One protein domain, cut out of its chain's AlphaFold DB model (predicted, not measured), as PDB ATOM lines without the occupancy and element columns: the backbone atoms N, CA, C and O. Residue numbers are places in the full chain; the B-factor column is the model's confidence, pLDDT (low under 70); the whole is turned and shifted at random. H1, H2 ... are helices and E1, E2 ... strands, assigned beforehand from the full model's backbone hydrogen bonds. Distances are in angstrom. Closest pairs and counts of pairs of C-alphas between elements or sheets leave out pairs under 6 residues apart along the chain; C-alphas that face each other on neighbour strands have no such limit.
ATOM      1  N   THR A  12     164.783 266.729 156.584       74.81
ATOM      2  CA  THR A  12     164.955 268.162 156.884       74.81
ATOM      3  C   THR A  12     166.111 268.424 157.857       74.81
ATOM      4  O   THR A  12     166.442 267.585 158.701       74.81
ATOM      5  N   TYR A  13     166.694 269.629 157.800       73.75
ATOM      6  CA  TYR A  13     167.774 270.046 158.709       73.75
ATOM      7  C   TYR A  13     167.382 269.946 160.193       73.75
ATOM      8  O   TYR A  13     168.170 269.447 160.996       73.75
ATOM      9  N   ASP A  14     166.158 270.357 160.550       73.44
ATOM     10  CA  ASP A  14     165.631 270.265 161.923       73.44
ATOM     11  C   ASP A  14     165.614 268.812 162.410       73.44
ATOM     12  O   ASP A  14     166.130 268.493 163.482       73.44
ATOM     13  N   ARG A  15     165.096 267.894 161.586       76.94
ATOM     14  CA  ARG A  15     165.027 266.479 161.952       76.94
ATOM     15  C   ARG A  15     166.420 265.873 162.106       76.94
ATOM     16  O   ARG A  15     166.639 265.095 163.035       76.94
ATOM     17  N   CYS A  16     167.362 266.262 161.248       79.06
ATOM     18  CA  CYS A  16     168.763 265.862 161.349       79.06
ATOM     19  C   CYS A  16     169.397 266.320 162.677       79.06
ATOM     20  O   CYS A  16     169.973 265.511 163.408       79.06
ATOM     21  N   LEU A  17     169.257 267.602 163.031       75.38
ATOM     22  CA  LEU A  17     169.823 268.157 164.264       75.38
ATOM     23  C   LEU A  17     169.155 267.590 165.517       75.38
ATOM     24  O   LEU A  17     169.845 267.240 166.476       75.38
ATOM     25  N   ARG A  18     167.830 267.418 165.503       78.25
ATOM     26  CA  ARG A  18     167.098 266.746 166.582       78.25
ATOM     27  C   ARG A  18     167.574 265.316 166.779       78.25
ATOM     28  O   ARG A  18     167.830 264.928 167.916       78.25
ATOM     29  N   TYR A  19     167.767 264.561 165.698       76.12
ATOM     30  CA  TYR A  19     168.301 263.203 165.770       76.12
ATOM     31  C   TYR A  19     169.684 263.173 166.438       76.12
ATOM     32  O   TYR A  19     169.923 262.367 167.344       76.12
ATOM     33  N   PHE A  20     170.585 264.085 166.058       78.31
ATOM     34  CA  PHE A  20     171.894 264.200 166.704       78.31
ATOM     35  C   PHE A  20     171.781 264.585 168.174       78.31
ATOM     36  O   PHE A  20     172.399 263.938 169.023       78.31
ATOM     37  N   ASN A  21     170.962 265.583 168.498       74.00
ATOM     38  CA  ASN A  21     170.750 266.021 169.871       74.00
ATOM     39  C   ASN A  21     170.177 264.900 170.743       74.00
ATOM     40  O   ASN A  21     170.699 264.634 171.823       74.00
ATOM     41  N   GLU A  22     169.157 264.181 170.292       76.12
ATOM     42  CA  GLU A  22     168.578 263.073 171.050       76.12
ATOM     43  C   GLU A  22     169.605 261.958 171.310       76.12
ATOM     44  O   GLU A  22     169.715 261.475 172.439       76.12
ATOM     45  N   ARG A  23     170.420 261.602 170.309       73.69
ATOM     46  CA  ARG A  23     171.415 260.522 170.414       73.69
ATOM     47  C   ARG A  23     172.637 260.895 171.253       73.69
ATOM     48  O   ARG A  23     173.041 260.092 172.092       73.69
ATOM     49  N   ILE A  24     173.200 262.088 171.062       74.12
ATOM     50  CA  ILE A  24     174.391 262.553 171.796       74.12
ATOM     51  C   ILE A  24     174.067 262.776 173.280       74.12
ATOM     52  O   ILE A  24     174.887 262.495 174.150       74.12
ATOM     53  N   HIS A  25     172.853 263.238 173.590       66.38
ATOM     54  CA  HIS A  25     172.436 263.483 174.972       66.38
ATOM     55  C   HIS A  25     171.821 262.248 175.647       66.38
ATOM     56  O   HIS A  25     171.786 262.185 176.874       66.38
ATOM     57  N   GLY A  26     171.295 261.297 174.871       60.50
ATOM     58  CA  GLY A  26     170.642 260.087 175.375       60.50
ATOM     59  C   GLY A  26     171.581 258.901 175.610       60.50
ATOM     60  O   GLY A  26     171.212 257.978 176.332       60.50
ATOM     61  N   HIS A  27     172.790 258.910 175.038       60.22
ATOM     62  CA  HIS A  27     173.742 257.800 175.134       60.22
ATOM     63  C   HIS A  27     175.125 258.237 175.623       60.22
ATOM     64  O   HIS A  27     175.664 259.265 175.236       60.22
ATOM     65  N   THR A  28     175.761 257.402 176.446       58.19
ATOM     66  CA  THR A  28     177.069 257.689 177.063       58.19
ATOM     67  C   THR A  28     178.267 257.557 176.114       58.19
ATOM     68  O   THR A  28     179.358 258.039 176.450       58.19
ATOM     69  N   PHE A  29     178.070 256.920 174.953       66.00
ATOM     70  CA  PHE A  29     179.118 256.539 173.997       66.00
ATOM     71  C   PHE A  29     179.036 257.250 172.635       66.00
ATOM     72  O   PHE A  29     180.022 257.229 171.904       66.00
ATOM     73  N   ILE A  30     177.912 257.894 172.296       75.62
ATOM     74  CA  ILE A  30     177.772 258.682 171.060       75.62
ATOM     75  C   ILE A  30     178.017 260.147 171.404       75.62
ATOM     76  O   ILE A  30     177.342 260.709 172.257       75.62
ATOM     77  N   ASN A  31     178.988 260.766 170.745       82.44
ATOM     78  CA  ASN A  31     179.364 262.160 170.982       82.44
ATOM     79  C   ASN A  31     179.539 262.958 169.687       82.44
ATOM     80  O   ASN A  31     179.955 264.107 169.735       82.44
ATOM     81  N   THR A  32     179.294 262.367 168.522       85.25
ATOM     82  CA  THR A  32     179.460 263.047 167.238       85.25
ATOM     83  C   THR A  32     178.416 262.534 166.261       85.25
ATOM     84  O   THR A  32     178.293 261.326 166.063       85.25
ATOM     85  N   GLY A  33     177.653 263.458 165.687       87.75
ATOM     86  CA  GLY A  33     176.757 263.225 164.561       87.75
ATOM     87  C   GLY A  33     177.403 263.726 163.275       87.75
ATOM     88  O   GLY A  33     178.092 264.743 163.293       87.75
ATOM     89  N   VAL A  34     177.207 263.003 162.176       89.12
ATOM     90  CA  VAL A  34     177.733 263.361 160.853       89.12
ATOM     91  C   VAL A  34     176.596 263.235 159.849       89.12
ATOM     92  O   VAL A  34     175.907 262.216 159.835       89.12
ATOM     93  N   ALA A  35     176.392 264.263 159.031       89.25
ATOM     94  CA  ALA A  35     175.390 264.301 157.974       89.25
ATOM     95  C   ALA A  35     176.036 264.629 156.630       89.25
ATOM     96  O   ALA A  35     176.851 265.544 156.524       89.25
ATOM     97  N   PHE A  36     175.614 263.905 155.598       89.94
ATOM     98  CA  PHE A  36     175.827 264.295 154.214       89.94
ATOM     99  C   PHE A  36     174.660 265.173 153.771       89.94
ATOM    100  O   PHE A  36     173.501 264.776 153.885       89.94
ATOM    101  N   CYS A  37     174.969 266.364 153.280       89.25
ATOM    102  CA  CYS A  37     173.993 267.348 152.850       89.25
ATOM    103  C   CYS A  37     174.112 267.526 151.340       89.25
ATOM    104  O   CYS A  37     175.205 267.734 150.823       89.25
ATOM    105  N   TYR A  38     172.984 267.474 150.635       86.88
ATOM    106  CA  TYR A  38     172.913 267.764 149.207       86.88
ATOM    107  C   TYR A  38     171.804 268.782 148.982       86.88
ATOM    108  O   TYR A  38     170.620 268.455 149.006       86.88
ATOM    109  N   THR A  39     172.194 270.054 148.918       84.69
ATOM    110  CA  THR A  39     171.279 271.177 149.163       84.69
ATOM    111  C   THR A  39     171.352 272.197 148.045       84.69
ATOM    112  O   THR A  39     172.379 272.331 147.397       84.69
ATOM    113  N   ILE A  40     170.299 272.981 147.844       82.06
ATOM    114  CA  ILE A  40     170.277 274.029 146.818       82.06
ATOM    115  C   ILE A  40     171.347 275.101 147.112       82.06
ATOM    116  O   ILE A  40     171.439 275.595 148.231       82.06
ATOM    117  N   GLU A  41     172.146 275.465 146.103       77.81
ATOM    118  CA  GLU A  41     173.206 276.482 146.212       77.81
ATOM    119  C   GLU A  41     172.643 277.913 146.311       77.81
ATOM    120  O   GLU A  41     173.197 278.767 147.000       77.81
ATOM    121  N   GLY A  42     171.539 278.174 145.606       69.56
ATOM    122  CA  GLY A  42     170.905 279.490 145.522       69.56
ATOM    123  C   GLY A  42     169.886 279.777 146.625       69.56
ATOM    124  O   GLY A  42     169.634 278.965 147.515       69.56
ATOM    125  N   SER A  43     169.236 280.939 146.524       64.94
ATOM    126  CA  SER A  43     168.164 281.301 147.446       64.94
ATOM    127  C   SER A  43     166.976 280.344 147.321       64.94
ATOM    128  O   SER A  43     166.458 280.031 146.236       64.94
ATOM    129  N   TRP A  44     166.544 279.855 148.476       64.31
ATOM    130  CA  TRP A  44     165.401 278.971 148.619       64.31
ATOM    131  C   TRP A  44     164.623 279.367 149.871       64.31
ATOM    132  O   TRP A  44     165.212 279.729 150.887       64.31
ATOM    133  N   LYS A  45     163.292 279.337 149.778       58.25
ATOM    134  CA  LYS A  45     162.385 279.597 150.896       58.25
ATOM    135  C   LYS A  45     161.627 278.318 151.224       58.25
ATOM    136  O   LYS A  45     161.174 277.616 150.321       58.25
ATOM    137  N   TYR A  46     161.463 278.051 152.516       49.56
ATOM    138  CA  TYR A  46     160.681 276.922 153.005       49.56
ATOM    139  C   TYR A  46     159.250 276.968 152.441       49.56
ATOM    140  O   TYR A  46     158.571 277.988 152.557       49.56
ATOM    141  N   GLY A  47     158.806 275.876 151.810       53.62
ATOM    142  CA  GLY A  47     157.476 275.747 151.193       53.62
ATOM    143  C   GLY A  47     157.411 276.033 149.687       53.62
ATOM    144  O   GLY A  47     156.366 275.804 149.076       53.62
ATOM    145  N   ASP A  48     158.506 276.475 149.065       53.16
ATOM    146  CA  ASP A  48     158.554 276.714 147.621       53.16
ATOM    147  C   ASP A  48     158.927 275.419 146.870       53.16
ATOM    148  O   ASP A  48     160.071 275.178 146.480       53.16
ATOM    149  N   ASN A  49     157.945 274.522 146.723       49.97
ATOM    150  CA  ASN A  49     158.118 273.185 146.130       49.97
ATOM    151  C   ASN A  49     158.228 273.195 144.592       49.97
ATOM    152  O   ASN A  49     158.304 272.135 143.973       49.97
ATOM    153  N   ARG A  50     158.174 274.368 143.947       45.84
ATOM    154  CA  ARG A  50     157.933 274.456 142.500       45.84
ATOM    155  C   ARG A  50     159.171 274.331 141.607       45.84
ATOM    156  O   ARG A  50     158.990 274.130 140.414       45.84
ATOM    157  N   GLU A  51     160.402 274.381 142.131       47.50
ATOM    158  CA  GLU A  51     161.593 274.504 141.259       47.50
ATOM    159  C   GLU A  51     162.869 273.773 141.730       47.50
ATOM    160  O   GLU A  51     163.973 274.111 141.299       47.50
ATOM    161  N   ALA A  52     162.771 272.756 142.592       50.22
ATOM    162  CA  ALA A  52     163.956 272.017 143.063       50.22
ATOM    163  C   ALA A  52     164.736 271.305 141.931       50.22
ATOM    164  O   ALA A  52     165.933 271.062 142.059       50.22
ATOM    165  N   THR A  53     164.080 271.005 140.808       50.41
ATOM    166  CA  THR A  53     164.651 270.265 139.673       50.41
ATOM    167  C   THR A  53     165.596 271.074 138.781       50.41
ATOM    168  O   THR A  53     166.345 270.468 138.025       50.41
ATOM    169  N   ASN A  54     165.600 272.412 138.863       51.00
ATOM    170  CA  ASN A  54     166.431 273.274 138.003       51.00
ATOM    171  C   ASN A  54     167.480 274.101 138.762       51.00
ATOM    172  O   ASN A  54     168.194 274.893 138.145       51.00
ATOM    173  N   LYS A  55     167.577 273.956 140.087       62.88
ATOM    174  CA  LYS A  55     168.573 274.675 140.888       62.88
ATOM    175  C   LYS A  55     169.790 273.783 141.121       62.88
ATOM    176  O   LYS A  55     169.636 272.621 141.487       62.88
ATOM    177  N   ASN A  56     170.988 274.340 140.932       72.81
ATOM    178  CA  ASN A  56     172.235 273.643 141.244       72.81
ATOM    179  C   ASN A  56     172.224 273.180 142.703       72.81
ATOM    180  O   ASN A  56     171.933 273.966 143.613       72.81
ATOM    181  N   GLN A  57     172.535 271.904 142.905       80.88
ATOM    182  CA  GLN A  57     172.656 271.296 144.219       80.88
ATOM    183  C   GLN A  57     174.138 271.194 144.575       80.88
ATOM    184  O   GLN A  57     174.970 270.813 143.752       80.88
ATOM    185  N   ARG A  58     174.461 271.573 145.805       86.69
ATOM    186  CA  ARG A  58     175.804 271.632 146.357       86.69
ATOM    187  C   ARG A  58     175.923 270.579 147.458       86.69
ATOM    188  O   ARG A  58     175.167 270.648 148.432       86.69
ATOM    189  N   PRO A  59     176.818 269.592 147.299       90.62
ATOM    190  CA  PRO A  59     177.112 268.614 148.334       90.62
ATOM    191  C   PRO A  59     178.053 269.214 149.381       90.62
ATOM    192  O   PRO A  59     178.954 269.976 149.042       90.62
ATOM    193  N   TRP A  60     177.838 268.878 150.648       93.69
ATOM    194  CA  TRP A  60     178.700 269.250 151.773       93.69
ATOM    195  C   TRP A  60     178.448 268.315 152.963       93.69
ATOM    196  O   TRP A  60     177.498 267.534 152.975       93.69
ATOM    197  N   ILE A  61     179.315 268.362 153.971       92.69
ATOM    198  CA  ILE A  61     179.234 267.524 155.172       92.69
ATOM    199  C   ILE A  61     179.033 268.424 156.382       92.69
ATOM    200  O   ILE A  61     179.727 269.427 156.534       92.69
ATOM    201  N   ALA A  62     178.125 268.033 157.269       92.62
ATOM    202  CA  ALA A  62     177.956 268.644 158.576       92.62
ATOM    203  C   ALA A  62     178.379 267.662 159.667       92.62
ATOM    204  O   ALA A  62     177.976 266.498 159.657       92.62
ATOM    205  N   VAL A  63     179.158 268.129 160.636       91.12
ATOM    206  CA  VAL A  63     179.551 267.359 161.815       91.12
ATOM    207  C   VAL A  63     179.167 268.137 163.060       91.12
ATOM    208  O   VAL A  63     179.602 269.268 163.253       91.12
ATOM    209  N   TYR A  64     178.355 267.524 163.913       89.88
ATOM    210  CA  TYR A  64     177.835 268.135 165.131       89.88
ATOM    211  C   TYR A  64     178.333 267.373 166.357       89.88
ATOM    212  O   TYR A  64     178.070 266.172 166.500       89.88
ATOM    213  N   ARG A  65     179.088 268.040 167.234       88.75
ATOM    214  CA  ARG A  65     179.742 267.400 168.389       88.75
ATOM    215  C   ARG A  65     180.036 268.391 169.525       88.75
ATOM    216  O   ARG A  65     179.994 269.593 169.301       88.75
ATOM    217  N   PRO A  66     180.379 267.927 170.737       87.56
ATOM    218  CA  PRO A  66     180.916 268.783 171.792       87.56
ATOM    219  C   PRO A  66     182.275 269.386 171.419       87.56
ATOM    220  O   PRO A  66     183.106 268.683 170.851       87.56
ATOM    221  N   ILE A  67     182.548 270.628 171.838       84.62
ATOM    222  CA  ILE A  67     183.842 271.305 171.587       84.62
ATOM    223  C   ILE A  67     185.014 270.501 172.159       84.62
ATOM    224  O   ILE A  67     185.990 270.196 171.485       84.62
ATOM    225  N   GLU A  68     184.915 270.118 173.429       79.62
ATOM    226  CA  GLU A  68     185.947 269.335 174.104       79.62
ATOM    227  C   GLU A  68     185.477 267.887 174.223       79.62
ATOM    228  O   GLU A  68     185.146 267.405 175.307       79.62
ATOM    229  N   VAL A  69     185.439 267.177 173.091       77.88
ATOM    230  CA  VAL A  69     184.935 265.793 172.986       77.88
ATOM    231  C   VAL A  69     185.478 264.879 174.099       77.88
ATOM    232  O   VAL A  69     184.749 264.040 174.636       77.88
ATOM    233  N   PHE A  70     186.744 265.069 174.483       76.00
ATOM    234  CA  PHE A  70     187.449 264.260 175.481       76.00
ATOM    235  C   PHE A  70     187.246 264.705 176.938       76.00
ATOM    236  O   PHE A  70     187.554 263.931 177.844       76.00
ATOM    237  N   LYS A  71     186.733 265.915 177.195       77.38
ATOM    238  CA  LYS A  71     186.592 266.469 178.547       77.38
ATOM    239  C   LYS A  71     185.121 266.550 178.943       77.38
ATOM    240  O   LYS A  71     184.377 267.420 178.503       77.38
ATOM    241  N   LYS A  72     184.702 265.619 179.800       74.94
ATOM    242  CA  LYS A  72     183.362 265.610 180.405       74.94
ATOM    243  C   LYS A  72     183.350 266.441 181.704       74.94
ATOM    244  O   LYS A  72     184.366 266.468 182.399       74.94
ATOM    245  N   PRO A  73     182.216 267.065 182.080       78.44
ATOM    246  CA  PRO A  73     180.956 267.128 181.338       78.44
ATOM    247  C   PRO A  73     181.030 268.107 180.160       78.44
ATOM    248  O   PRO A  73     181.656 269.163 180.262       78.44
ATOM    249  N   TRP A  74     180.362 267.766 179.060       82.69
ATOM    250  CA  TRP A  74     180.226 268.664 177.917       82.69
ATOM    251  C   TRP A  74     179.286 269.820 178.265       82.69
ATOM    252  O   TRP A  74     178.277 269.620 178.941       82.69
ATOM    253  N   ARG A  75     179.647 271.031 177.835       82.38
ATOM    254  CA  ARG A  75     178.917 272.269 178.168       82.38
ATOM    255  C   ARG A  75     178.421 273.034 176.947       82.38
ATOM    256  O   ARG A  75     177.552 273.884 177.089       82.38
ATOM    257  N   ALA A  76     179.007 272.766 175.787       86.75
ATOM    258  CA  ALA A  76     178.729 273.470 174.550       86.75
ATOM    259  C   ALA A  76     179.057 272.576 173.353       86.75
ATOM    260  O   ALA A  76     179.937 271.706 173.431       86.75
ATOM    261  N   MET A  77     178.353 272.834 172.259       88.00
ATOM    262  CA  MET A  77     178.477 272.130 170.991       88.00
ATOM    263  C   MET A  77     179.206 272.997 169.968       88.00
ATOM    264  O   MET A  77     179.210 274.227 170.050       88.00
ATOM    265  N   GLU A  78     179.812 272.340 168.992       91.06
ATOM    266  CA  GLU A  78     180.313 272.942 167.768       91.06
ATOM    267  C   GLU A  78     179.708 272.260 166.543       91.06
ATOM    268  O   GLU A  78     179.417 271.057 166.551       91.06
ATOM    269  N   LEU A  79     179.534 273.056 165.494       92.00
ATOM    270  CA  LEU A  79     179.135 272.613 164.169       92.00
ATOM    271  C   LEU A  79     180.322 272.795 163.228       92.00
ATOM    272  O   LEU A  79     180.928 273.860 163.174       92.00
ATOM    273  N   ILE A  80     180.666 271.752 162.492       92.44
ATOM    274  CA  ILE A  80     181.795 271.749 161.570       92.44
ATOM    275  C   ILE A  80     181.241 271.433 160.191       92.44
ATOM    276  O   ILE A  80     180.626 270.389 159.985       92.44
ATOM    277  N   ILE A  81     181.437 272.357 159.263       93.44
ATOM    278  CA  ILE A  81     180.944 272.293 157.895       93.44
ATOM    279  C   ILE A  81     182.137 272.034 156.989       93.44
ATOM    280  O   ILE A  81     183.117 272.769 157.020       93.44
ATOM    281  N   TRP A  82     182.070 270.996 156.170       93.12
ATOM    282  CA  TRP A  82     183.063 270.754 155.133       93.12
ATOM    283  C   TRP A  82     182.405 270.859 153.768       93.12
ATOM    284  O   TRP A  82     181.415 270.176 153.509       93.12
ATOM    285  N   ASP A  83     182.942 271.708 152.902       91.19
ATOM    286  CA  ASP A  83     182.325 272.037 151.622       91.19
ATOM    287  C   ASP A  83     183.378 272.035 150.498       91.19
ATOM    288  O   ASP A  83     184.292 272.863 150.510       91.19
ATOM    289  N   PRO A  84     183.256 271.135 149.503       88.00
ATOM    290  CA  PRO A  84     184.250 270.960 148.442       88.00
ATOM    291  C   PRO A  84     184.346 272.162 147.492       88.00
ATOM    292  O   PRO A  84     185.352 272.325 146.809       88.00
ATOM    293  N   VAL A  85     183.296 272.984 147.404       84.88
ATOM    294  CA  VAL A  85     183.229 274.133 146.486       84.88
ATOM    295  C   VAL A  85     183.578 275.436 147.219       84.88
ATOM    296  O   VAL A  85     183.685 276.498 146.598       84.88
ATOM    297  N   MET A  86     183.770 275.381 148.542       82.44
ATOM    298  CA  MET A  86     184.066 276.565 149.338       82.44
ATOM    299  C   MET A  86     185.457 277.096 149.013       82.44
ATOM    300  O   MET A  86     186.460 276.396 149.127       82.44
ATOM    301  N   LYS A  87     185.512 278.365 148.607       73.50
ATOM    302  CA  LYS A  87     186.770 279.064 148.358       73.50
ATOM    303  C   LYS A  87     187.210 279.712 149.653       73.50
ATOM    304  O   LYS A  87     186.660 280.741 150.038       73.50
ATOM    305  N   MET A  88     188.183 279.099 150.313       71.88
ATOM    306  CA  MET A  88     188.743 279.680 151.523       71.88
ATOM    307  C   MET A  88     189.491 280.973 151.192       71.88
ATOM    308  O   MET A  88     190.229 281.014 150.205       71.88
ATOM    309  N   PRO A  89     189.305 282.042 151.980       67.88
ATOM    310  CA  PRO A  89     190.100 283.246 151.822       67.88
ATOM    311  C   PRO A  89     191.567 282.959 152.179       67.88
ATOM    312  O   PRO A  89     191.865 282.412 153.242       67.88
ATOM    313  N   ASP A  90     192.488 283.389 151.311       62.94
ATOM    314  CA  ASP A  90     193.936 283.152 151.458       62.94
ATOM    315  C   ASP A  90     194.535 283.780 152.730       62.94
ATOM    316  O   ASP A  90     195.615 283.394 153.170       62.94
ATOM    317  N   THR A  91     193.880 284.794 153.308       59.78
ATOM    318  CA  THR A  91     194.498 285.673 154.321       59.78
ATOM    319  C   THR A  91     193.715 285.786 155.626       59.78
ATOM    320  O   THR A  91     194.294 286.160 156.645       59.78
ATOM    321  N   ASP A  92     192.423 285.455 155.628       63.91
ATOM    322  CA  ASP A  92     191.582 285.654 156.806       63.91
ATOM    323  C   ASP A  92     191.508 284.369 157.633       63.91
ATOM    324  O   ASP A  92     191.341 283.270 157.104       63.91
ATOM    325  N   SER A  93     191.634 284.511 158.954       69.62
ATOM    326  CA  SER A  93     191.504 283.411 159.920       69.62
ATOM    327  C   SER A  93     190.049 283.046 160.233       69.62
ATOM    328  O   SER A  93     189.796 282.080 160.953       69.62
ATOM    329  N   TYR A  94     189.099 283.798 159.681       80.62
ATOM    330  CA  TYR A  94     187.666 283.626 159.871       80.62
ATOM    331  C   TYR A  94     186.919 283.822 158.550       80.62
ATOM    332  O   TYR A  94     187.409 284.486 157.639       80.62
ATOM    333  N   VAL A  95     185.727 283.240 158.480       84.25
ATOM    334  CA  VAL A  95     184.758 283.385 157.386       84.25
ATOM    335  C   VAL A  95     183.503 284.020 157.970       84.25
ATOM    336  O   VAL A  95     183.179 283.781 159.131       84.25
ATOM    337  N   TYR A  96     182.801 284.854 157.216       84.12
ATOM    338  CA  TYR A  96     181.547 285.444 157.680       84.12
ATOM    339  C   TYR A  96     180.340 284.603 157.262       84.12
ATOM    340  O   TYR A  96     180.335 284.017 156.181       84.12
ATOM    341  N   ASP A  97     179.278 284.606 158.069       82.81
ATOM    342  CA  ASP A  97     178.013 283.925 157.746       82.81
ATOM    343  C   ASP A  97     177.480 284.303 156.357       82.81
ATOM    344  O   ASP A  97     176.963 283.452 155.632       82.81
ATOM    345  N   GLY A  98     177.623 285.572 155.958       80.62
ATOM    346  CA  GLY A  98     177.193 286.057 154.643       80.62
ATOM    347  C   GLY A  98     177.911 285.410 153.450       80.62
ATOM    348  O   GLY A  98     177.421 285.501 152.327       80.62
ATOM    349  N   GLU A  99     179.046 284.747 153.675       82.69
ATOM    350  CA  GLU A  99     179.794 284.006 152.651       82.69
ATOM    351  C   GLU A  99     179.303 282.553 152.503       82.69
ATOM    352  O   GLU A  99     179.676 281.867 151.550       82.69
ATOM    353  N   LEU A 100     178.440 282.085 153.415       86.00
ATOM    354  CA  LEU A 100     177.839 280.753 153.392       86.00
ATOM    355  C   LEU A 100     176.562 280.707 152.542       86.00
ATOM    356  O   LEU A 100     175.777 281.666 152.473       86.00
ATOM    357  N   ILE A 101     176.287 279.539 151.952       86.88
ATOM    358  CA  ILE A 101     175.007 279.311 151.265       86.88
ATOM    359  C   ILE A 101     173.844 279.333 152.269       86.88
ATOM    360  O   ILE A 101     174.016 279.032 153.451       86.88
ATOM    361  N   GLU A 102     172.636 279.652 151.796       84.69
ATOM    362  CA  GLU A 102     171.434 279.738 152.649       84.69
ATOM    363  C   GLU A 102     171.204 278.457 153.466       84.69
ATOM    364  O   GLU A 102     170.875 278.520 154.646       84.69
ATOM    365  N   ALA A 103     171.441 277.287 152.867       85.50
ATOM    366  CA  ALA A 103     171.302 275.996 153.538       85.50
ATOM    367  C   ALA A 103     172.227 275.838 154.761       85.50
ATOM    368  O   ALA A 103     171.810 275.319 155.795       85.50
ATOM    369  N   GLN A 104     173.475 276.297 154.649       90.38
ATOM    370  CA  GLN A 104     174.450 276.247 155.740       90.38
ATOM    371  C   GLN A 104     174.061 277.221 156.853       90.38
ATOM    372  O   GLN A 104     174.082 276.844 158.023       90.38
ATOM    373  N   ARG A 105     173.628 278.438 156.492       89.25
ATOM    374  CA  ARG A 105     173.114 279.427 157.452       89.25
ATOM    375  C   ARG A 105     171.884 278.931 158.197       89.25
ATOM    376  O   ARG A 105     171.805 279.101 159.407       89.25
ATOM    377  N   GLU A 106     170.954 278.277 157.507       87.00
ATOM    378  CA  GLU A 106     169.766 277.713 158.153       87.00
ATOM    379  C   GLU A 106     170.135 276.575 159.113       87.00
ATOM    380  O   GLU A 106     169.587 276.498 160.210       87.00
ATOM    381  N   MET A 107     171.109 275.729 158.762       87.06
ATOM    382  CA  MET A 107     171.599 274.706 159.687       87.06
ATOM    383  C   MET A 107     172.245 275.317 160.940       87.06
ATOM    384  O   MET A 107     172.007 274.818 162.039       87.06
ATOM    385  N   ILE A 108     173.025 276.393 160.793       89.62
ATOM    386  CA  ILE A 108     173.590 277.133 161.934       89.62
ATOM    387  C   ILE A 108     172.456 277.696 162.796       89.62
ATOM    388  O   ILE A 108     172.420 277.422 163.993       89.62
ATOM    389  N   ARG A 109     171.481 278.378 162.180       88.00
ATOM    390  CA  ARG A 109     170.318 278.956 162.868       88.00
ATOM    391  C   ARG A 109     169.586 277.914 163.711       88.00
ATOM    392  O   ARG A 109     169.337 278.154 164.885       88.00
ATOM    393  N   LEU A 110     169.275 276.752 163.134       85.38
ATOM    394  CA  LEU A 110     168.592 275.654 163.830       85.38
ATOM    395  C   LEU A 110     169.452 275.043 164.951       85.38
ATOM    396  O   LEU A 110     168.938 274.622 165.987       85.38
ATOM    397  N   ALA A 111     170.774 274.997 164.776       85.19
ATOM    398  CA  ALA A 111     171.693 274.509 165.803       85.19
ATOM    399  C   ALA A 111     171.828 275.484 166.992       85.19
ATOM    400  O   ALA A 111     172.107 275.046 168.112       85.19
ATOM    401  N   GLU A 112     171.576 276.776 166.783       86.50
ATOM    402  CA  GLU A 112     171.525 277.801 167.833       86.50
ATOM    403  C   GLU A 112     170.199 277.818 168.610       86.50
ATOM    404  O   GLU A 112     170.112 278.472 169.653       86.50
ATOM    405  N   GLU A 113     169.163 277.110 168.145       82.19
ATOM    406  CA  GLU A 113     167.832 277.252 168.730       82.19
ATOM    407  C   GLU A 113     167.770 276.806 170.212       82.19
ATOM    408  O   GLU A 113     168.349 275.782 170.593       82.19
ATOM    409  N   PRO A 114     167.025 277.528 171.079       68.56
ATOM    410  CA  PRO A 114     167.083 277.352 172.539       68.56
ATOM    411  C   PRO A 114     166.598 275.992 173.051       68.56
ATOM    412  O   PRO A 114     166.858 275.623 174.193       68.56
ATOM    413  N   HIS A 115     165.847 275.256 172.233       69.50
ATOM    414  CA  HIS A 115     165.371 273.911 172.559       69.50
ATOM    415  C   HIS A 115     166.464 272.841 172.431       69.50
ATOM    416  O   HIS A 115     166.261 271.695 172.846       69.50
ATOM    417  N   ASN A 116     167.640 273.204 171.921       72.12
ATOM    418  CA  ASN A 116     168.814 272.351 171.970       72.12
ATOM    419  C   ASN A 116     169.355 272.296 173.405       72.12
ATOM    420  O   ASN A 116     169.543 273.306 174.076       72.12
ATOM    421  N   LYS A 117     169.609 271.079 173.897       72.62
ATOM    422  CA  LYS A 117     170.013 270.832 175.295       72.62
ATOM    423  C   LYS A 117     171.354 271.474 175.673       72.62
ATOM    424  O   LYS A 117     171.615 271.667 176.859       72.62
ATOM    425  N   MET A 118     172.202 271.771 174.690       78.62
ATOM    426  CA  MET A 118     173.467 272.477 174.862       78.62
ATOM    427  C   MET A 118     173.584 273.581 173.810       78.62
ATOM    428  O   MET A 118     173.209 273.351 172.659       78.62
ATOM    429  N   PRO A 119     174.136 274.749 174.174       86.44
ATOM    430  CA  PRO A 119     174.303 275.845 173.235       86.44
ATOM    431  C   PRO A 119     175.348 275.495 172.172       86.44
ATOM    432  O   PRO A 119     176.406 274.934 172.485       86.44
ATOM    433  N   LEU A 120     175.071 275.876 170.925       87.94
ATOM    434  CA  LEU A 120     176.096 275.982 169.895       87.94
ATOM    435  C   LEU A 120     176.998 277.167 170.247       87.94
ATOM    436  O   LEU A 120     176.514 278.280 170.424       87.94
ATOM    437  N   ALA A 121     178.299 276.928 170.393       88.25
ATOM    438  CA  ALA A 121     179.246 277.986 170.747       88.25
ATOM    439  C   ALA A 121     180.302 278.249 169.673       88.25
ATOM    440  O   ALA A 121     180.937 279.299 169.721       88.25
ATOM    441  N   LYS A 122     180.516 277.321 168.731       88.50
ATOM    442  CA  LYS A 122     181.468 277.498 167.625       88.50
ATOM    443  C   LYS A 122     180.960 276.881 166.337       88.50
ATOM    444  O   LYS A 122     180.369 275.801 166.353       88.50
ATOM    445  N   VAL A 123     181.272 277.543 165.231       91.19
ATOM    446  CA  VAL A 123     181.054 277.025 163.886       91.19
ATOM    447  C   VAL A 123     182.374 277.074 163.131       91.19
ATOM    448  O   VAL A 123     183.065 278.091 163.144       91.19
ATOM    449  N   TRP A 124     182.729 275.971 162.485       91.50
ATOM    450  CA  TRP A 124     183.927 275.857 161.662       91.50
ATOM    451  C   TRP A 124     183.547 275.545 160.231       91.50
ATOM    452  O   TRP A 124     182.610 274.782 159.998       91.50
ATOM    453  N   ILE A 125     184.317 276.070 159.286       90.69
ATOM    454  CA  ILE A 125     184.219 275.693 157.885       90.69
ATOM    455  C   ILE A 125     185.572 275.259 157.325       90.69
ATOM    456  O   ILE A 125     186.607 275.855 157.626       90.69
ATOM    457  N   GLY A 126     185.545 274.184 156.545       88.50
ATOM    458  CA  GLY A 126     186.691 273.564 155.887       88.50
ATOM    459  C   GLY A 126     186.395 273.291 154.416       88.50
ATOM    460  O   GLY A 126     185.235 273.189 154.010       88.50
ATOM    461  N   GLY A 127     187.457 273.192 153.624       85.50
ATOM    462  CA  GLY A 127     187.406 272.873 152.203       85.50
ATOM    463  C   GLY A 127     188.371 271.737 151.867       85.50
ATOM    464  O   GLY A 127     188.953 271.131 152.769       85.50
ATOM    465  N   PRO A 128     188.515 271.389 150.585       75.75
ATOM    466  CA  PRO A 128     189.484 270.397 150.163       75.75
ATOM    467  C   PRO A 128     190.890 271.011 150.134       75.75
ATOM    468  O   PRO A 128     191.148 271.895 149.321       75.75
ATOM    469  N   ASP A 129     191.804 270.492 150.958       68.56
ATOM    470  CA  ASP A 129     193.231 270.855 150.889       68.56
ATOM    471  C   ASP A 129     193.838 270.400 149.547       68.56
ATOM    472  O   ASP A 129     194.572 271.123 148.876       68.56
ATOM    473  N   VAL A 130     193.503 269.171 149.133       70.62
ATOM    474  CA  VAL A 130     193.907 268.559 147.864       70.62
ATOM    475  C   VAL A 130     192.743 267.723 147.338       70.62
ATOM    476  O   VAL A 130     192.253 266.827 148.025       70.62
ATOM    477  N   ILE A 131     192.312 267.990 146.105       75.12
ATOM    478  CA  ILE A 131     191.305 267.165 145.430       75.12
ATOM    479  C   ILE A 131     191.984 265.864 144.969       75.12
ATOM    480  O   ILE A 131     193.019 265.937 144.297       75.12
ATOM    481  N   PRO A 132     191.461 264.671 145.318       76.31
ATOM    482  CA  PRO A 132     192.073 263.421 144.885       76.31
ATOM    483  C   PRO A 132     192.051 263.289 143.359       76.31
ATOM    484  O   PRO A 132     191.069 263.638 142.704       76.31
ATOM    485  N   GLN A 133     193.136 262.756 142.793       73.25
ATOM    486  CA  GLN A 133     193.291 262.620 141.343       73.25
ATOM    487  C   GLN A 133     192.135 261.824 140.721       73.25
ATOM    488  O   GLN A 133     191.797 260.735 141.187       73.25
ATOM    489  N   GLY A 134     191.568 262.357 139.638       74.44
ATOM    490  CA  GLY A 134     190.484 261.722 138.886       74.44
ATOM    491  C   GLY A 134     189.073 261.988 139.420       74.44
ATOM    492  O   GLY A 134     188.120 261.509 138.811       74.44
ATOM    493  N   LEU A 135     188.920 262.751 140.508       79.25
ATOM    494  CA  LEU A 135     187.622 263.209 141.005       79.25
ATOM    495  C   LEU A 135     187.381 264.665 140.597       79.25
ATOM    496  O   LEU A 135     188.076 265.565 141.058       79.25
ATOM    497  N   THR A 136     186.374 264.890 139.758       76.69
ATOM    498  CA  THR A 136     185.983 266.232 139.291       76.69
ATOM    499  C   THR A 136     184.598 266.644 139.763       76.69
ATOM    500  O   THR A 136     184.335 267.837 139.920       76.69
ATOM    501  N   ASP A 137     183.719 265.673 140.013       82.56
ATOM    502  CA  ASP A 137     182.367 265.941 140.475       82.56
ATOM    503  C   ASP A 137     182.355 266.272 141.984       82.56
ATOM    504  O   ASP A 137     182.872 265.491 142.794       82.56
ATOM    505  N   PRO A 138     181.763 267.408 142.407       85.81
ATOM    506  CA  PRO A 138     181.693 267.787 143.817       85.81
ATOM    507  C   PRO A 138     181.033 266.737 144.718       85.81
ATOM    508  O   PRO A 138     181.381 266.644 145.899       85.81
ATOM    509  N   VAL A 139     180.081 265.952 144.202       87.69
ATOM    510  CA  VAL A 139     179.404 264.890 144.956       87.69
ATOM    511  C   VAL A 139     180.391 263.771 145.233       87.69
ATOM    512  O   VAL A 139     180.542 263.383 146.391       87.69
ATOM    513  N   ASP A 140     181.122 263.322 144.215       87.19
ATOM    514  CA  ASP A 140     182.109 262.254 144.371       87.19
ATOM    515  C   ASP A 140     183.245 262.671 145.314       87.19
ATOM    516  O   ASP A 140     183.648 261.895 146.186       87.19
ATOM    517  N   ILE A 141     183.710 263.923 145.217       88.31
ATOM    518  CA  ILE A 141     184.702 264.493 146.141       88.31
ATOM    519  C   ILE A 141     184.156 264.479 147.581       88.31
ATOM    520  O   ILE A 141     184.856 264.070 148.511       88.31
ATOM    521  N   THR A 142     182.897 264.874 147.783       90.50
ATOM    522  CA  THR A 142     182.276 264.893 149.118       90.50
ATOM    523  C   THR A 142     182.077 263.492 149.680       90.50
ATOM    524  O   THR A 142     182.347 263.259 150.857       90.50
ATOM    525  N   ILE A 143     181.645 262.533 148.860       89.75
ATOM    526  CA  ILE A 143     181.497 261.132 149.268       89.75
ATOM    527  C   ILE A 143     182.861 260.548 149.635       89.75
ATOM    528  O   ILE A 143     182.984 259.885 150.668       89.75
ATOM    529  N   HIS A 144     183.895 260.821 148.836       89.75
ATOM    530  CA  HIS A 144     185.260 260.401 149.137       89.75
ATOM    531  C   HIS A 144     185.721 260.949 150.493       89.75
ATOM    532  O   HIS A 144     186.210 260.193 151.339       89.75
ATOM    533  N   GLN A 145     185.497 262.242 150.736       89.94
ATOM    534  CA  GLN A 145     185.835 262.869 152.009       89.94
ATOM    535  C   GLN A 145     185.042 262.270 153.173       89.94
ATOM    536  O   GLN A 145     185.610 261.992 154.227       89.94
ATOM    537  N   LEU A 146     183.746 262.009 152.990       90.12
ATOM    538  CA  LEU A 146     182.910 261.378 154.007       90.12
ATOM    539  C   LEU A 146     183.428 259.982 154.367       90.12
ATOM    540  O   LEU A 146     183.537 259.650 155.546       90.12
ATOM    541  N   GLN A 147     183.797 259.171 153.373       89.31
ATOM    542  CA  GLN A 147     184.386 257.851 153.602       89.31
ATOM    543  C   GLN A 147     185.711 257.945 154.365       89.31
ATOM    544  O   GLN A 147     185.963 257.143 155.268       89.31
ATOM    545  N   HIS A 148     186.554 258.926 154.033       86.81
ATOM    546  CA  HIS A 148     187.804 259.175 154.745       86.81
ATOM    547  C   HIS A 148     187.550 259.575 156.211       86.81
ATOM    548  O   HIS A 148     188.128 258.992 157.131       86.81
ATOM    549  N   LEU A 149     186.601 260.486 156.429       86.75
ATOM    550  CA  LEU A 149     186.179 260.974 157.740       86.75
ATOM    551  C   LEU A 149     185.585 259.848 158.604       86.75
ATOM    552  O   LEU A 149     185.910 259.744 159.785       86.75
ATOM    553  N   MET A 150     184.785 258.948 158.024       85.12
ATOM    554  CA  MET A 150     184.256 257.769 158.729       85.12
ATOM    555  C   MET A 150     185.348 256.772 159.133       85.12
ATOM    556  O   MET A 150     185.231 256.124 160.173       85.12
ATOM    557  N   ARG A 151     186.422 256.648 158.344       85.75
ATOM    558  CA  ARG A 151     187.551 255.763 158.670       85.75
ATOM    559  C   ARG A 151     188.414 256.318 159.799       85.75
ATOM    560  O   ARG A 151     188.904 255.536 160.611       85.75
ATOM    561  N   ASN A 152     188.621 257.637 159.856       81.44
ATOM    562  CA  ASN A 152     189.466 258.251 160.881       81.44
ATOM    563  C   ASN A 152     189.018 259.661 161.297       81.44
ATOM    564  O   ASN A 152     189.731 260.647 161.116       81.44
ATOM    565  N   LEU A 153     187.863 259.732 161.960       79.44
ATOM    566  CA  LEU A 153     187.257 260.986 162.419       79.44
ATOM    567  C   LEU A 153     188.219 261.869 163.235       79.44
ATOM    568  O   LEU A 153     188.209 263.087 163.094       79.44
ATOM    569  N   LYS A 154     189.064 261.264 164.084       74.88
ATOM    570  CA  LYS A 154     189.994 262.001 164.960       74.88
ATOM    571  C   LYS A 154     191.116 262.694 164.191       74.88
ATOM    572  O   LYS A 154     191.571 263.743 164.633       74.88
ATOM    573  N   ALA A 155     191.585 262.084 163.105       76.19
ATOM    574  CA  ALA A 155     192.632 262.662 162.273       76.19
ATOM    575  C   ALA A 155     192.064 263.705 161.306       76.19
ATOM    576  O   ALA A 155     192.699 264.732 161.098       76.19
ATOM    577  N   SER A 156     190.871 263.451 160.756       75.31
ATOM    578  CA  SER A 156     190.232 264.341 159.781       75.31
ATOM    579  C   SER A 156     189.626 265.595 160.410       75.31
ATOM    580  O   SER A 156     189.559 266.625 159.752       75.31
ATOM    581  N   ILE A 157     189.165 265.519 161.666       78.94
ATOM    582  CA  ILE A 157     188.597 266.665 162.384       78.94
ATOM    583  C   ILE A 157     189.197 266.738 163.799       78.94
ATOM    584  O   ILE A 157     188.666 266.121 164.738       78.94
ATOM    585  N   PRO A 158     190.275 267.518 163.995       71.44
ATOM    586  CA  PRO A 158     190.916 267.684 165.294       71.44
ATOM    587  C   PRO A 158     189.951 268.265 166.322       71.44
ATOM    588  O   PRO A 158     189.133 269.118 166.002       71.44
ATOM    589  N   ALA A 159     190.068 267.845 167.581       69.94
ATOM    590  CA  ALA A 159     189.235 268.350 168.680       69.94
ATOM    591  C   ALA A 159     189.719 269.689 169.272       69.94
ATOM    592  O   ALA A 159     189.134 270.191 170.225       69.94
ATOM    593  N   VAL A 160     190.841 270.229 168.788       74.88
ATOM    594  CA  VAL A 160     191.543 271.349 169.428       74.88
ATOM    595  C   VAL A 160     191.594 272.533 168.455       74.88
ATOM    596  O   VAL A 160     192.213 272.392 167.399       74.88
ATOM    597  N   PRO A 161     191.004 273.702 168.790       75.50
ATOM    598  CA  PRO A 161     190.895 274.838 167.867       75.50
ATOM    599  C   PRO A 161     192.217 275.313 167.232       75.50
ATOM    600  O   PRO A 161     192.235 275.519 166.022       75.50
ATOM    601  N   PRO A 162     193.348 275.419 167.965       75.38
ATOM    602  CA  PRO A 162     194.648 275.703 167.345       75.38
ATOM    603  C   PRO A 162     195.043 274.738 166.218       75.38
ATOM    604  O   PRO A 162     195.618 275.158 165.218       75.38
ATOM    605  N   VAL A 163     194.723 273.449 166.372       79.00
ATOM    606  CA  VAL A 163     195.042 272.419 165.374       79.00
ATOM    607  C   VAL A 163     194.102 272.530 164.177       79.00
ATOM    608  O   VAL A 163     194.554 272.389 163.045       79.00
ATOM    609  N   MET A 164     192.827 272.857 164.407       80.12
ATOM    610  CA  MET A 164     191.879 273.127 163.323       80.12
ATOM    611  C   MET A 164     192.374 274.273 162.431       80.12
ATOM    612  O   MET A 164     192.460 274.103 161.222       80.12
ATOM    613  N   ILE A 165     192.818 275.389 163.017       79.75
ATOM    614  CA  ILE A 165     193.356 276.527 162.249       79.75
ATOM    615  C   ILE A 165     194.592 276.122 161.432       79.75
ATOM    616  O   ILE A 165     194.737 276.536 160.284       79.75
ATOM    617  N   SER A 166     195.479 275.298 162.006       74.56
ATOM    618  CA  SER A 166     196.671 274.805 161.300       74.56
ATOM    619  C   SER A 166     196.358 273.850 160.143       74.56
ATOM    620  O   SER A 166     197.182 273.700 159.251       74.56
ATOM    621  N   GLN A 167     195.177 273.229 160.157       75.69
ATOM    622  CA  GLN A 167     194.644 272.380 159.088       75.69
ATOM    623  C   GLN A 167     193.646 273.142 158.209       75.69
ATOM    624  O   GLN A 167     192.651 272.591 157.759       75.69
ATOM    625  N   GLU A 168     193.863 274.445 158.056       81.12
ATOM    626  CA  GLU A 168     193.098 275.315 157.163       81.12
ATOM    627  C   GLU A 168     191.603 275.493 157.480       81.12
ATOM    628  O   GLU A 168     190.909 276.225 156.775       81.12
ATOM    629  N   TRP A 169     191.109 274.971 158.605       86.06
ATOM    630  CA  TRP A 169     189.760 275.278 159.073       86.06
ATOM    631  C   TRP A 169     189.663 276.738 159.512       86.06
ATOM    632  O   TRP A 169     190.584 277.302 160.116       86.06
ATOM    633  N   ARG A 170     188.515 277.354 159.237       87.25
ATOM    634  CA  ARG A 170     188.221 278.745 159.588       87.25
ATOM    635  C   ARG A 170     187.010 278.810 160.502       87.25
ATOM    636  O   ARG A 170     186.045 278.076 160.310       87.25
ATOM    637  N   GLU A 171     187.068 279.676 161.507       88.81
ATOM    638  CA  GLU A 171     185.917 279.933 162.377       88.81
ATOM    639  C   GLU A 171     184.918 280.822 161.631       88.81
ATOM    640  O   GLU A 171     185.307 281.834 161.041       88.81
ATOM    641  N   VAL A 172     183.642 280.446 161.649       88.38
ATOM    642  CA  VAL A 172     182.578 281.251 161.053       88.38
ATOM    643  C   VAL A 172     182.099 282.279 162.076       88.38
ATOM    644  O   VAL A 172     181.813 281.936 163.224       88.38
TER     645      VAL A 172
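Overview. This is residues 12 to 172 of the 301 residues of an uncharacterized protein of Fusarium oxysporum (UniProt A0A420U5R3). Look for a strongly twisted sheet of six strands that curls round helix H2 on one face, with H1 beside H2 on that same face and H3 running along E2 on the opposite face. The sheet ends at one edge in the short strands E6 and E4, H5 only grazes it near E5 and E6, and residues 46 to 51 stick out as the free tip of the link from E1 to E2. The printed part has 161 residues, with five named helices and six named strands in the order H1 E1 E2 E3 E4 H2 E5 H3 H4 H5 E6. The mixed sheet runs E1 E2 E3 E5 E6 E4, and the class is mixed, helices and strands. The whole is compact, with a radius of gyration of the C-alphas of 15.7 A and spans of 45 by 38 by 29 A.

Arrangement. Start with H1, residues 13 to 26, which lies over E1, residues 33 to 40, and E2, residues 57 to 66, at a height over the sheet of 9.0 A. Its closest approach to E1 is at the C-alphas of Phe 20 and Gly 33, 5.4 A apart. E1 and E2 form an antiparallel hairpin, with N 35 and O 62 within hydrogen-bond range at 2.8 A. E2 and E3, residues 77 to 82, form the next hairpin, with N 63 and O 80 at 2.8 A. E1, E2 and E3 make a meander, each strand the antiparallel neighbour of the one before. Farther on, H2, residues 102 to 111, is on the same face as H1, and the sheet curls round it. H1 touches H2 with residues 13 to 17 alone, at a shallow tilt of 31 degrees, the same way; the closest C-alphas, of Tyr 13 and Met 107, are 6.1 A apart. E5, residues 120 to 126, is parallel to E3 at 17 degrees, with N 81 and O 124 at 2.8 A. H3, residues 138 to 151, is on the opposite face, over E2 at a height over the sheet of 9.2 A; its closest C-alphas to E2 are Val 139 and Pro 59, 5.5 A apart. With H1 and H2 on one face and H3 on the other, there are three layers, helices on both faces of a sheet. H4, residues 153 to 156, is not on the sheet; it is close to H3 but not clearly touching, the closest C-alphas being Leu 149 and Ser 156, 5.7 A apart. H5, residues 161 to 166, only grazes the sheet with its residues 161 to 165. E6, residues 170 to 172, is antiparallel to E5, with N 170 and O 125 at 2.9 A, and parallel to the edge strand E4, residues 94 to 96, with N 95 and O 171 at 3.0 A. In H1, H2, H3 and H5 every O i to N i+4 pair is within hydrogen-bond range; H4 is too short for such a pair.

Along the chain. Find C-alpha 13 at (167.774, 270.046, 158.709); from there H1 runs 19.6 A to C-alpha 26. E1 covers 21.8 A, E2 28.9 A, E3 16.6 A, H2 14.2 A and E5 17.7 A. H3 begins at C-alpha 138, (181.693, 267.787, 143.817), and runs 20.0 A. E6 ends at C-alpha 172, (182.578, 281.251, 161.053).

Size, cuts and confidence. The C-alphas farthest apart, of Arg 50 and Lys 71, are 46.7 A from each other, and the printed part has no cut. The long links are E1 to E2, E3 to E4 and E5 to H3. The mean pLDDT of the printed part is 79.1; 28 residues are under 70, among them residues 42 to 55.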